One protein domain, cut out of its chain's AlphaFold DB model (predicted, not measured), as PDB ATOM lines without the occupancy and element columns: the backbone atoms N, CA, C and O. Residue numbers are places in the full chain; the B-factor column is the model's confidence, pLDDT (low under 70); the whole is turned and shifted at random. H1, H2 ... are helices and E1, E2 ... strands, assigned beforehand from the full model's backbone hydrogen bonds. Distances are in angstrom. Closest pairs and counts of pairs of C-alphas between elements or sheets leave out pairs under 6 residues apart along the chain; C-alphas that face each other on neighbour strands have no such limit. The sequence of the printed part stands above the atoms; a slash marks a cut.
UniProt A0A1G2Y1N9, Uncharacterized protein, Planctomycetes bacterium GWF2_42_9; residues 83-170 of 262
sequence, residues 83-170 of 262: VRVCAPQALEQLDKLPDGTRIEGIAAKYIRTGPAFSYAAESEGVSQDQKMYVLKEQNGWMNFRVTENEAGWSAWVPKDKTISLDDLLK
ATOM      1  N   VAL A  83     201.658 149.913 189.175       96.75
ATOM      2  CA  VAL A  83     200.415 149.298 188.697       96.75
ATOM      3  C   VAL A  83     200.060 149.907 187.354       96.75
ATOM      4  O   VAL A  83     200.006 151.130 187.208       96.75
ATOM      5  N   ARG A  84     199.787 149.049 186.376       97.50
ATOM      6  CA  ARG A  84     199.402 149.439 185.021       97.50
ATOM      7  C   ARG A  84     198.079 148.788 184.640       97.50
ATOM      8  O   ARG A  84     197.645 147.825 185.271       97.50
ATOM      9  N   VAL A  85     197.440 149.321 183.612       95.75
ATOM     10  CA  VAL A  85     196.235 148.752 182.990       95.75
ATOM     11  C   VAL A  85     196.360 148.815 181.468       95.75
ATOM     12  O   VAL A  85     197.348 149.345 180.945       95.75
ATOM     13  N   CYS A  86     195.376 148.270 180.752       94.81
ATOM     14  CA  CYS A  86     195.297 148.412 179.302       94.81
ATOM     15  C   CYS A  86     195.272 149.897 178.910       94.81
ATOM     16  O   CYS A  86     194.517 150.692 179.477       94.81
ATOM     17  N   ALA A  87     196.107 150.289 177.949       93.06
ATOM     18  CA  ALA A  87     196.054 151.643 177.420       93.06
ATOM     19  C   ALA A  87     194.803 151.818 176.536       93.06
ATOM     20  O   ALA A  87     194.518 150.923 175.741       93.06
ATOM     21  N   PRO A  88     194.097 152.965 176.580       87.56
ATOM     22  CA  PRO A  88     192.904 153.182 175.752       87.56
ATOM     23  C   PRO A  88     193.146 152.954 174.252       87.56
ATOM     24  O   PRO A  88     192.333 152.340 173.574       87.56
ATOM     25  N   GLN A  89     194.305 153.373 173.735       86.19
ATOM     26  CA  GLN A  89     194.688 153.161 172.334       86.19
ATOM     27  C   GLN A  89     195.048 151.705 171.977       86.19
ATOM     28  O   GLN A  89     195.293 151.404 170.812       86.19
ATOM     29  N   ALA A  90     195.151 150.819 172.967       85.00
ATOM     30  CA  ALA A  90     195.482 149.407 172.799       85.00
ATOM     31  C   ALA A  90     194.259 148.485 172.930       85.00
ATOM     32  O   ALA A  90     194.427 147.270 172.825       85.00
ATOM     33  N   LEU A  91     193.064 149.046 173.155       85.25
ATOM     34  CA  LEU A  91     191.825 148.286 173.269       85.25
ATOM     35  C   LEU A  91     191.483 147.613 171.939       85.25
ATOM     36  O   LEU A  91     191.191 148.264 170.937       85.25
ATOM     37  N   GLU A  92     191.523 146.285 171.951       83.50
ATOM     38  CA  GLU A  92     191.027 145.428 170.883       83.50
ATOM     39  C   GLU A  92     189.813 144.643 171.397       83.50
ATOM     40  O   GLU A  92     189.756 144.265 172.572       83.50
ATOM     41  N   GLN A  93     188.842 144.376 170.517       77.50
ATOM     42  CA  GLN A  93     187.748 143.454 170.833       77.50
ATOM     43  C   GLN A  93     188.324 142.049 171.024       77.50
ATOM     44  O   GLN A  93     188.937 141.500 170.106       77.50
ATOM     45  N   LEU A  94     188.127 141.480 172.211       74.69
ATOM     46  CA  LEU A  94     188.439 140.087 172.509       74.69
ATOM     47  C   LEU A  94     187.295 139.179 172.029       74.69
ATOM     48  O   LEU A  94     186.216 139.655 171.653       74.69
ATOM     49  N   ASP A  95     187.535 137.866 172.029       64.31
ATOM     50  CA  ASP A  95     186.517 136.884 171.660       64.31
ATOM     51  C   ASP A  95     185.244 137.073 172.495       64.31
ATOM     52  O   ASP A  95     185.285 137.356 173.695       64.31
ATOM     53  N   LYS A  96     184.090 136.944 171.833       61.34
ATOM     54  CA  LYS A  96     182.788 137.084 172.489       61.34
ATOM     55  C   LYS A  96     182.632 135.979 173.524       61.34
ATOM     56  O   LYS A  96     182.770 134.801 173.190       61.34
ATOM     57  N   LEU A  97     182.260 136.355 174.742       61.12
ATOM     58  CA  LEU A  97     181.780 135.381 175.709       61.12
ATOM     59  C   LEU A  97     180.489 134.710 175.188       61.12
ATOM     60  O   LEU A  97     179.772 135.299 174.369       61.12
ATOM     61  N   PRO A  98     180.162 133.484 175.644       62.69
ATOM     62  CA  PRO A  98     178.957 132.760 175.222       62.69
ATOM     63  C   PRO A  98     177.635 133.510 175.457       62.69
ATOM     64  O   PRO A  98     176.649 133.243 174.776       62.69
ATOM     65  N   ASP A  99     177.614 134.449 176.401       67.69
ATOM     66  CA  ASP A  99     176.482 135.327 176.723       67.69
ATOM     67  C   ASP A  99     176.372 136.555 175.791       67.69
ATOM     68  O   ASP A  99     175.444 137.354 175.913       67.69
ATOM     69  N   GLY A 100     177.296 136.704 174.836       58.31
ATOM     70  CA  GLY A 100     177.363 137.832 173.911       58.31
ATOM     71  C   GLY A 100     178.115 139.049 174.452       58.31
ATOM     72  O   GLY A 100     178.242 140.038 173.721       58.31
ATOM     73  N   THR A 101     178.647 138.981 175.677       64.75
ATOM     74  CA  THR A 101     179.437 140.057 176.277       64.75
ATOM     75  C   THR A 101     180.720 140.262 175.472       64.75
ATOM     76  O   THR A 101     181.510 139.338 175.252       64.75
ATOM     77  N   ARG A 102     180.922 141.494 174.988       62.16
ATOM     78  CA  ARG A 102     182.173 141.915 174.351       62.16
ATOM     79  C   ARG A 102     183.133 142.356 175.442       62.16
ATOM     80  O   ARG A 102     182.839 143.308 176.157       62.16
ATOM     81  N   ILE A 103     184.269 141.682 175.549       71.75
ATOM     82  CA  ILE A 103     185.363 142.130 176.407       71.75
ATOM     83  C   ILE A 103     186.331 142.914 175.524       71.75
ATOM     84  O   ILE A 103     186.712 142.446 174.454       71.75
ATOM     85  N   GLU A 104     186.724 144.104 175.961       87.00
ATOM     86  CA  GLU A 104     187.814 144.856 175.344       87.00
ATOM     87  C   GLU A 104     189.068 144.732 176.203       87.00
ATOM     88  O   GLU A 104     188.999 144.585 177.429       87.00
ATOM     89  N   GLY A 105     190.229 144.753 175.561       92.19
ATOM     90  CA  GLY A 105     191.482 144.591 176.272       92.19
ATOM     91  C   GLY A 105     192.681 144.412 175.360       92.19
ATOM     92  O   GLY A 105     192.634 144.681 174.161       92.19
ATOM     93  N   ILE A 106     193.766 143.929 175.950       93.38
ATOM     94  CA  ILE A 106     194.967 143.529 175.230       93.38
ATOM     95  C   ILE A 106     194.764 142.094 174.744       93.38
ATOM     96  O   ILE A 106     194.638 141.171 175.548       93.38
ATOM     97  N   ALA A 107     194.752 141.898 173.426       92.31
ATOM     98  CA  ALA A 107     194.581 140.580 172.823       92.31
ATOM     99  C   ALA A 107     195.685 139.586 173.232       92.31
ATOM    100  O   ALA A 107     196.856 139.958 173.349       92.31
ATOM    101  N   ALA A 108     195.325 138.302 173.342       91.75
ATOM    102  CA  ALA A 108     196.214 137.203 173.738       91.75
ATOM    103  C   ALA A 108     197.515 137.133 172.911       91.75
ATOM    104  O   ALA A 108     198.587 136.838 173.430       91.75
ATOM    105  N   LYS A 109     197.470 137.540 171.632       93.00
ATOM    106  CA  LYS A 109     198.652 137.652 170.751       93.00
ATOM    107  C   LYS A 109     199.746 138.594 171.283       93.00
ATOM    108  O   LYS A 109     200.879 138.528 170.807       93.00
ATOM    109  N   TYR A 110     199.439 139.496 172.211       95.12
ATOM    110  CA  TYR A 110     200.418 140.381 172.849       95.12
ATOM    111  C   TYR A 110     200.876 139.885 174.217       95.12
ATOM    112  O   TYR A 110     201.852 140.416 174.735       95.12
ATOM    113  N   ILE A 111     200.214 138.877 174.778       96.75
ATOM    114  CA  ILE A 111     200.577 138.288 176.058       96.75
ATOM    115  C   ILE A 111     201.513 137.111 175.777       96.75
ATOM    116  O   ILE A 111     201.176 136.203 175.021       96.75
ATOM    117  N   ARG A 112     202.736 137.173 176.303       97.62
ATOM    118  CA  ARG A 112     203.839 136.278 175.933       97.62
ATOM    119  C   ARG A 112     204.477 135.625 177.151       97.62
ATOM    120  O   ARG A 112     204.558 136.227 178.216       97.62
ATOM    121  N   THR A 113     205.063 134.449 176.956       96.81
ATOM    122  CA  THR A 113     205.881 133.781 177.985       96.81
ATOM    123  C   THR A 113     207.271 134.414 178.167       96.81
ATOM    124  O   THR A 113     207.998 134.063 179.096       96.81
ATOM    125  N   GLY A 114     207.650 135.380 177.318       97.12
ATOM    126  CA  GLY A 114     208.920 136.107 177.395       97.12
ATOM    127  C   GLY A 114     208.899 137.482 176.707       97.12
ATOM    128  O   GLY A 114     207.923 137.826 176.040       97.12
ATOM    129  N   PRO A 115     209.976 138.280 176.846       97.44
ATOM    130  CA  PRO A 115     210.033 139.696 176.459       97.44
ATOM    131  C   PRO A 115     210.266 139.929 174.953       97.44
ATOM    132  O   PRO A 115     211.104 140.746 174.567       97.44
ATOM    133  N   ALA A 116     209.588 139.168 174.090       97.00
ATOM    134  CA  ALA A 116     209.596 139.356 172.639       97.00
ATOM    135  C   ALA A 116     208.469 138.561 171.959       97.00
ATOM    136  O   ALA A 116     208.008 137.539 172.464       97.00
ATOM    137  N   PHE A 117     208.104 138.957 170.737       96.44
ATOM    138  CA  PHE A 117     207.127 138.235 169.910       96.44
ATOM    139  C   PHE A 117     207.570 136.827 169.478       96.44
ATOM    140  O   PHE A 117     206.738 136.047 169.024       96.44
ATOM    141  N   SER A 118     208.857 136.495 169.620       96.19
ATOM    142  CA  SER A 118     209.389 135.152 169.363       96.19
ATOM    143  C   SER A 118     208.978 134.123 170.419       96.19
ATOM    144  O   SER A 118     209.081 132.926 170.168       96.19
ATOM    145  N   TYR A 119     208.541 134.566 171.599       96.81
ATOM    146  CA  TYR A 119     208.054 133.685 172.657       96.81
ATOM    147  C   TYR A 119     206.609 133.249 172.390       96.81
ATOM    148  O   TYR A 119     205.853 133.929 171.685       96.81
ATOM    149  N   ALA A 120     206.221 132.111 172.971       96.75
ATOM    150  CA  ALA A 120     204.861 131.594 172.859       96.75
ATOM    151  C   ALA A 120     203.844 132.633 173.357       96.75
ATOM    152  O   ALA A 120     204.098 133.336 174.339       96.75
ATOM    153  N   ALA A 121     202.724 132.748 172.641       95.81
ATOM    154  CA  ALA A 121     201.582 133.530 173.092       95.81
ATOM    155  C   ALA A 121     200.775 132.740 174.120       95.81
ATOM    156  O   ALA A 121     200.698 131.514 174.037       95.81
ATOM    157  N   GLU A 122     200.172 133.456 175.058       94.19
ATOM    158  CA  GLU A 122     199.188 132.897 175.979       94.19
ATOM    159  C   GLU A 122     197.853 132.670 175.260       94.19
ATOM    160  O   GLU A 122     197.598 133.232 174.191       94.19
ATOM    161  N   SER A 123     196.993 131.831 175.839       87.75
ATOM    162  CA  SER A 123     195.659 131.561 175.288       87.75
ATOM    163  C   SER A 123     194.655 132.675 175.575       87.75
ATOM    164  O   SER A 123     193.651 132.781 174.875       87.75
ATOM    165  N   GLU A 124     194.915 133.506 176.587       87.81
ATOM    166  CA  GLU A 124     193.998 134.539 177.066       87.81
ATOM    167  C   GLU A 124     194.612 135.941 176.974       87.81
ATOM    168  O   GLU A 124     195.824 136.140 177.085       87.81
ATOM    169  N   GLY A 125     193.746 136.922 176.724       90.44
ATOM    170  CA  GLY A 125     194.094 138.338 176.771       90.44
ATOM    171  C   GLY A 125     193.979 138.915 178.180       90.44
ATOM    172  O   GLY A 125     193.672 138.223 179.146       90.44
ATOM    173  N   VAL A 126     194.182 140.224 178.285       91.44
ATOM    174  CA  VAL A 126     193.994 140.981 179.529       91.44
ATOM    175  C   VAL A 126     192.881 141.994 179.304       91.44
ATOM    176  O   VAL A 126     192.991 142.811 178.392       91.44
ATOM    177  N   SER A 127     191.816 141.952 180.105       90.38
ATOM    178  CA  SER A 127     190.693 142.890 179.975       90.38
ATOM    179  C   SER A 127     191.094 144.330 180.325       90.38
ATOM    180  O   SER A 127     192.081 144.575 181.021       90.38
ATOM    181  N   GLN A 128     190.318 145.300 179.845       88.19
ATOM    182  CA  GLN A 128     190.583 146.732 180.004       88.19
ATOM    183  C   GLN A 128     190.851 147.172 181.451       88.19
ATOM    184  O   GLN A 128     191.808 147.908 181.701       88.19
ATOM    185  N   ASP A 129     190.019 146.730 182.397       84.19
ATOM    186  CA  ASP A 129     190.092 147.151 183.802       84.19
ATOM    187  C   ASP A 129     190.986 146.237 184.664       84.19
ATOM    188  O   ASP A 129     191.159 146.478 185.864       84.19
ATOM    189  N   GLN A 130     191.589 145.198 184.072       92.44
ATOM    190  CA  GLN A 130     192.486 144.301 184.789       92.44
ATOM    191  C   GLN A 130     193.769 145.036 185.192       92.44
ATOM    192  O   GLN A 130     194.542 145.521 184.361       92.44
ATOM    193  N   LYS A 131     194.025 145.075 186.502       95.25
ATOM    194  CA  LYS A 131     195.276 145.603 187.049       95.25
ATOM    195  C   LYS A 131     196.423 144.645 186.754       95.25
ATOM    196  O   LYS A 131     196.302 143.438 186.967       95.25
ATOM    197  N   MET A 132     197.539 145.220 186.320       96.44
ATOM    198  CA  MET A 132     198.808 144.552 186.068       96.44
ATOM    199  C   MET A 132     199.854 145.100 187.038       96.44
ATOM    200  O   MET A 132     200.214 146.277 186.978       96.44
ATOM    201  N   TYR A 133     200.336 144.250 187.937       96.44
ATOM    202  CA  TYR A 133     201.390 144.576 188.896       96.44
ATOM    203  C   TYR A 133     202.742 144.270 188.253       96.44
ATOM    204  O   TYR A 133     203.020 143.113 187.931       96.44
ATOM    205  N   VAL A 134     203.549 145.304 188.007       96.69
ATOM    206  CA  VAL A 134     204.801 145.192 187.243       96.69
ATOM    207  C   VAL A 134     205.899 144.581 188.103       96.69
ATOM    208  O   VAL A 134     206.326 145.184 189.083       96.69
ATOM    209  N   LEU A 135     206.386 143.403 187.712       95.75
ATOM    210  CA  LEU A 135     207.433 142.676 188.436       95.75
ATOM    211  C   LEU A 135     208.835 143.057 187.947       95.75
ATOM    212  O   LEU A 135     209.766 143.181 188.737       95.75
ATOM    213  N   LYS A 136     209.001 143.231 186.629       95.62
ATOM    214  CA  LYS A 136     210.258 143.667 185.998       95.62
ATOM    215  C   LYS A 136     210.041 144.101 184.553       95.62
ATOM    216  O   LYS A 136     209.021 143.786 183.946       95.62
ATOM    217  N   GLU A 137     211.044 144.759 183.983       97.12
ATOM    218  CA  GLU A 137     211.042 145.224 182.597       97.12
ATOM    219  C   GLU A 137     212.279 144.737 181.845       97.12
ATOM    220  O   GLU A 137     213.370 144.645 182.406       97.12
ATOM    221  N   GLN A 138     212.107 144.424 180.561       97.62
ATOM    222  CA  GLN A 138     213.189 144.001 179.681       97.62
ATOM    223  C   GLN A 138     212.822 144.288 178.222       97.62
ATOM    224  O   GLN A 138     211.749 143.911 177.766       97.62
ATOM    225  N   ASN A 139     213.718 144.935 177.470       95.56
ATOM    226  CA  ASN A 139     213.577 145.171 176.022       95.56
ATOM    227  C   ASN A 139     212.267 145.871 175.590       95.56
ATOM    228  O   ASN A 139     211.742 145.583 174.518       95.56
ATOM    229  N   GLY A 140     211.714 146.769 176.413       96.81
ATOM    230  CA  GLY A 140     210.429 147.433 176.130       96.81
ATOM    231  C   GLY A 140     209.188 146.593 176.463       96.81
ATOM    232  O   GLY A 140     208.064 147.025 176.210       96.81
ATOM    233  N   TRP A 141     209.378 145.419 177.062       98.25
ATOM    234  CA  TRP A 141     208.325 144.571 177.610       98.25
ATOM    235  C   TRP A 141     208.326 144.653 179.130       98.25
ATOM    236  O   TRP A 141     209.368 144.845 179.758       98.25
ATOM    237  N   MET A 142     207.157 144.449 179.722       97.75
ATOM    238  CA  MET A 142     206.992 144.319 181.164       97.75
ATOM    239  C   MET A 142     206.489 142.922 181.500       97.75
ATOM    240  O   MET A 142     205.584 142.411 180.843       97.75
ATOM    241  N   ASN A 143     207.075 142.318 182.526       97.56
ATOM    242  CA  ASN A 143     206.524 141.140 183.169       97.56
ATOM    243  C   ASN A 143     205.551 141.592 184.256       97.56
ATOM    244  O   ASN A 143     205.872 142.488 185.044       97.56
ATOM    245  N   PHE A 144     204.373 140.987 184.294       96.62
ATOM    246  CA  PHE A 144     203.316 141.377 185.210       96.62
ATOM    247  C   PHE A 144     202.584 140.175 185.776       96.62
ATOM    248  O   PHE A 144     202.559 139.107 185.167       96.62
ATOM    249  N   ARG A 145     201.927 140.397 186.912       95.31
ATOM    250  CA  ARG A 145     200.885 139.518 187.446       95.31
ATOM    251  C   ARG A 145     199.580 140.285 187.637       95.31
ATOM    252  O   ARG A 145     199.571 141.516 187.616       95.31
ATOM    253  N   VAL A 146     198.490 139.557 187.845       93.25
ATOM    254  CA  VAL A 146     197.132 140.118 187.990       93.25
ATOM    255  C   VAL A 146     196.625 140.150 189.436       93.25
ATOM    256  O   VAL A 146     195.618 140.794 189.726       93.25
ATOM    257  N   THR A 147     197.343 139.510 190.358       90.31
ATOM    258  CA  THR A 147     197.063 139.490 191.800       90.31
ATOM    259  C   THR A 147     198.054 140.384 192.550       90.31
ATOM    260  O   THR A 147     199.238 140.424 192.224       90.31
ATOM    261  N   GLU A 148     197.595 141.138 193.555       89.25
ATOM    262  CA  GLU A 148     198.462 142.136 194.209       89.25
ATOM    263  C   GLU A 148     199.549 141.510 195.081       89.25
ATOM    264  O   GLU A 148     200.665 142.011 195.066       89.25
ATOM    265  N   ASN A 149     199.243 140.447 195.829       81.44
ATOM    266  CA  ASN A 149     200.123 139.919 196.883       81.44
ATOM    267  C   ASN A 149     200.407 138.416 196.752       81.44
ATOM    268  O   ASN A 149     201.080 137.841 197.604       81.44
ATOM    269  N   GLU A 150     199.883 137.764 195.716       78.81
ATOM    270  CA  GLU A 150     200.046 136.326 195.521       78.81
ATOM    271  C   GLU A 150     201.083 136.067 194.433       78.81
ATOM    272  O   GLU A 150     200.964 136.565 193.310       78.81
ATOM    273  N   ALA A 151     202.097 135.266 194.763       76.19
ATOM    274  CA  ALA A 151     203.033 134.728 193.788       76.19
ATOM    275  C   ALA A 151     202.288 133.718 192.901       76.19
ATOM    276  O   ALA A 151     202.236 132.526 193.188       76.19
ATOM    277  N   GLY A 152     201.629 134.236 191.867       80.62
ATOM    278  CA  GLY A 152     200.856 133.468 190.904       80.62
ATOM    279  C   GLY A 152     201.489 133.473 189.518       80.62
ATOM    280  O   GLY A 152     202.680 133.733 189.336       80.62
ATOM    281  N   TRP A 153     200.651 133.192 188.528       91.38
ATOM    282  CA  TRP A 153     201.007 133.294 187.120       91.38
ATOM    283  C   TRP A 153     201.501 134.706 186.763       91.38
ATOM    284  O   TRP A 153     200.998 135.712 187.274       91.38
ATOM    285  N   SER A 154     202.486 134.768 185.867       94.69
ATOM    286  CA  SER A 154     202.984 136.015 185.296       94.69
ATOM    287  C   SER A 154     203.227 135.846 183.805       94.69
ATOM    288  O   SER A 154     203.625 134.768 183.364       94.69
ATOM    289  N   ALA A 155     203.057 136.924 183.052       97.25
ATOM    290  CA  ALA A 155     203.335 136.956 181.624       97.25
ATOM    291  C   ALA A 155     203.982 138.276 181.224       97.25
ATOM    292  O   ALA A 155     204.206 139.161 182.050       97.25
ATOM    293  N   TRP A 156     204.330 138.386 179.950       98.25
ATOM    294  CA  TRP A 156     204.951 139.554 179.356       98.25
ATOM    295  C   TRP A 156     203.999 140.252 178.400       98.25
ATOM    296  O   TRP A 156     203.294 139.602 177.632       98.25
ATOM    297  N   VAL A 157     204.020 141.579 178.414       98.00
ATOM    298  CA  VAL A 157     203.252 142.420 177.492       98.00
ATOM    299  C   VAL A 157     204.112 143.602 177.030       98.00
ATOM    300  O   VAL A 157     204.937 144.090 177.814       98.00
ATOM    301  N   PRO A 158     203.974 144.075 175.775       97.88
ATOM    302  CA  PRO A 158     204.640 145.292 175.331       97.88
ATOM    303  C   PRO A 158     204.203 146.480 176.188       97.88
ATOM    304  O   PRO A 158     203.008 146.694 176.410       97.88
ATOM    305  N   LYS A 159     205.160 147.264 176.691       96.50
ATOM    306  CA  LYS A 159     204.853 148.354 177.628       96.50
ATOM    307  C   LYS A 159     203.992 149.447 176.982       96.50
ATOM    308  O   LYS A 159     203.173 150.047 177.670       96.50
ATOM    309  N   ASP A 160     204.113 149.654 175.673       96.12
ATOM    310  CA  ASP A 160     203.331 150.612 174.874       96.12
ATOM    311  C   ASP A 160     201.840 150.243 174.727       96.12
ATOM    312  O   ASP A 160     201.022 151.106 174.410       96.12
ATOM    313  N   LYS A 161     201.463 148.990 175.016       96.44
ATOM    314  CA  LYS A 161     200.059 148.542 175.110       96.44
ATOM    315  C   LYS A 161     199.416 148.840 176.463       96.44
ATOM    316  O   LYS A 161     198.231 148.584 176.663       96.44
ATOM    317  N   THR A 162     200.186 149.381 177.399       96.81
ATOM    318  CA  THR A 162     199.760 149.606 178.780       96.81
ATOM    319  C   THR A 162     199.968 151.057 179.180       96.81
ATOM    320  O   THR A 162     200.789 151.772 178.603       96.81
ATOM    321  N   ILE A 163     199.281 151.489 180.226       96.75
ATOM    322  CA  ILE A 163     199.486 152.794 180.847       96.75
ATOM    323  C   ILE A 163     199.551 152.645 182.366       96.75
ATOM    324  O   ILE A 163     198.913 151.747 182.918       96.75
ATOM    325  N   SER A 164     200.326 153.498 183.040       96.75
ATOM    326  CA  SER A 164     200.312 153.549 184.503       96.75
ATOM    327  C   SER A 164     198.908 153.910 184.994       96.75
ATOM    328  O   SER A 164     198.191 154.699 184.368       96.75
ATOM    329  N   LEU A 165     198.496 153.313 186.112       94.19
ATOM    330  CA  LEU A 165     197.195 153.610 186.701       94.19
ATOM    331  C   LEU A 165     197.092 155.100 187.061       94.19
ATOM    332  O   LEU A 165     196.058 155.716 186.819       94.19
ATOM    333  N   ASP A 166     198.175 155.693 187.556       94.25
ATOM    334  CA  ASP A 166     198.223 157.112 187.907       94.25
ATOM    335  C   ASP A 166     198.031 158.019 186.687       94.25
ATOM    336  O   ASP A 166     197.265 158.979 186.753       94.25
ATOM    337  N   ASP A 167     198.682 157.729 185.557       95.06
ATOM    338  CA  ASP A 167     198.535 158.559 184.356       95.06
ATOM    339  C   ASP A 167     197.166 158.372 183.703       95.06
ATOM    340  O   ASP A 167     196.580 159.343 183.222       95.06
ATOM    341  N   LEU A 168     196.594 157.166 183.756       92.12
ATOM    342  CA  LEU A 168     195.207 156.938 183.353       92.12
ATOM    343  C   LEU A 168     194.233 157.780 184.185       92.12
ATOM    344  O   LEU A 168     193.336 158.417 183.631       92.12
ATOM    345  N   LEU A 169     194.407 157.794 185.509       91.81
ATOM    346  CA  LEU A 169     193.570 158.578 186.412       91.81
ATOM    347  C   LEU A 169     193.732 160.082 186.161       91.81
ATOM    348  O   LEU A 169     192.722 160.777 186.072       91.81
ATOM    349  N   LYS A 170     194.960 160.573 185.941       93.94
ATOM    350  CA  LYS A 170     195.210 161.972 185.549       93.94
ATOM    351  C   LYS A 170     194.542 162.325 184.224       93.94
ATOM    352  O   LYS A 170     193.908 163.370 184.127       93.94
TER     353      LYS A 170
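This is residues 83 to 170 of the 262 residues of an uncharacterized protein of Planctomycetes bacterium GWF2_42_9 (UniProt A0A1G2Y1N9). With little regular structure, this domain is a small curled sheet, E5 - E4 - E3 - E1 - E6, like part of a barrel, with short helix H1 by E1 and E6, and two long loops joined through E2. The printed part has 88 residues, 32 in named elements, mostly strand: E1 to E6, then H1; the sheet is antiparallel. It is compact, radius of gyration of the C-alphas 12.6 A, spanning 36 by 34 by 26 A.

E3, residues 132 to 138, measures 15.7 A and E4, 141 to 145, 13.3 A. E5 is 155 to 158, E6 162 to 164, E2 104 to 106. E1, 83 to 86, begins at (200.415, 149.298, 188.697); H1, 165 to 170, ends at (195.210, 161.972, 185.549).

E3, E4 and E5 form a meander, successive antiparallel neighbours in two hairpins; within hydrogen-bond range are N 135 and O 143, 2.9 A, and N 142 and O 157, 2.9 A. E3 and E1 have N 84 and O 132, 2.9 A; E1 and E6 have N 85 and O 163, 2.9 A. H1, its O i to N i+4 pairs within range, is on the sheet over E6, height 6.1 A; the closest C-alphas of E1 and H1 are Arg 84 and Leu 165, 5.0 A. E2 pairs with no named strand.

The farthest C-alphas, Asp 99 and Asn 139, are 38.4 A apart. The printed part has no cut; links E1 to E2 and E2 to E3 are long. pLDDT is under 70 at residues 95 to 102.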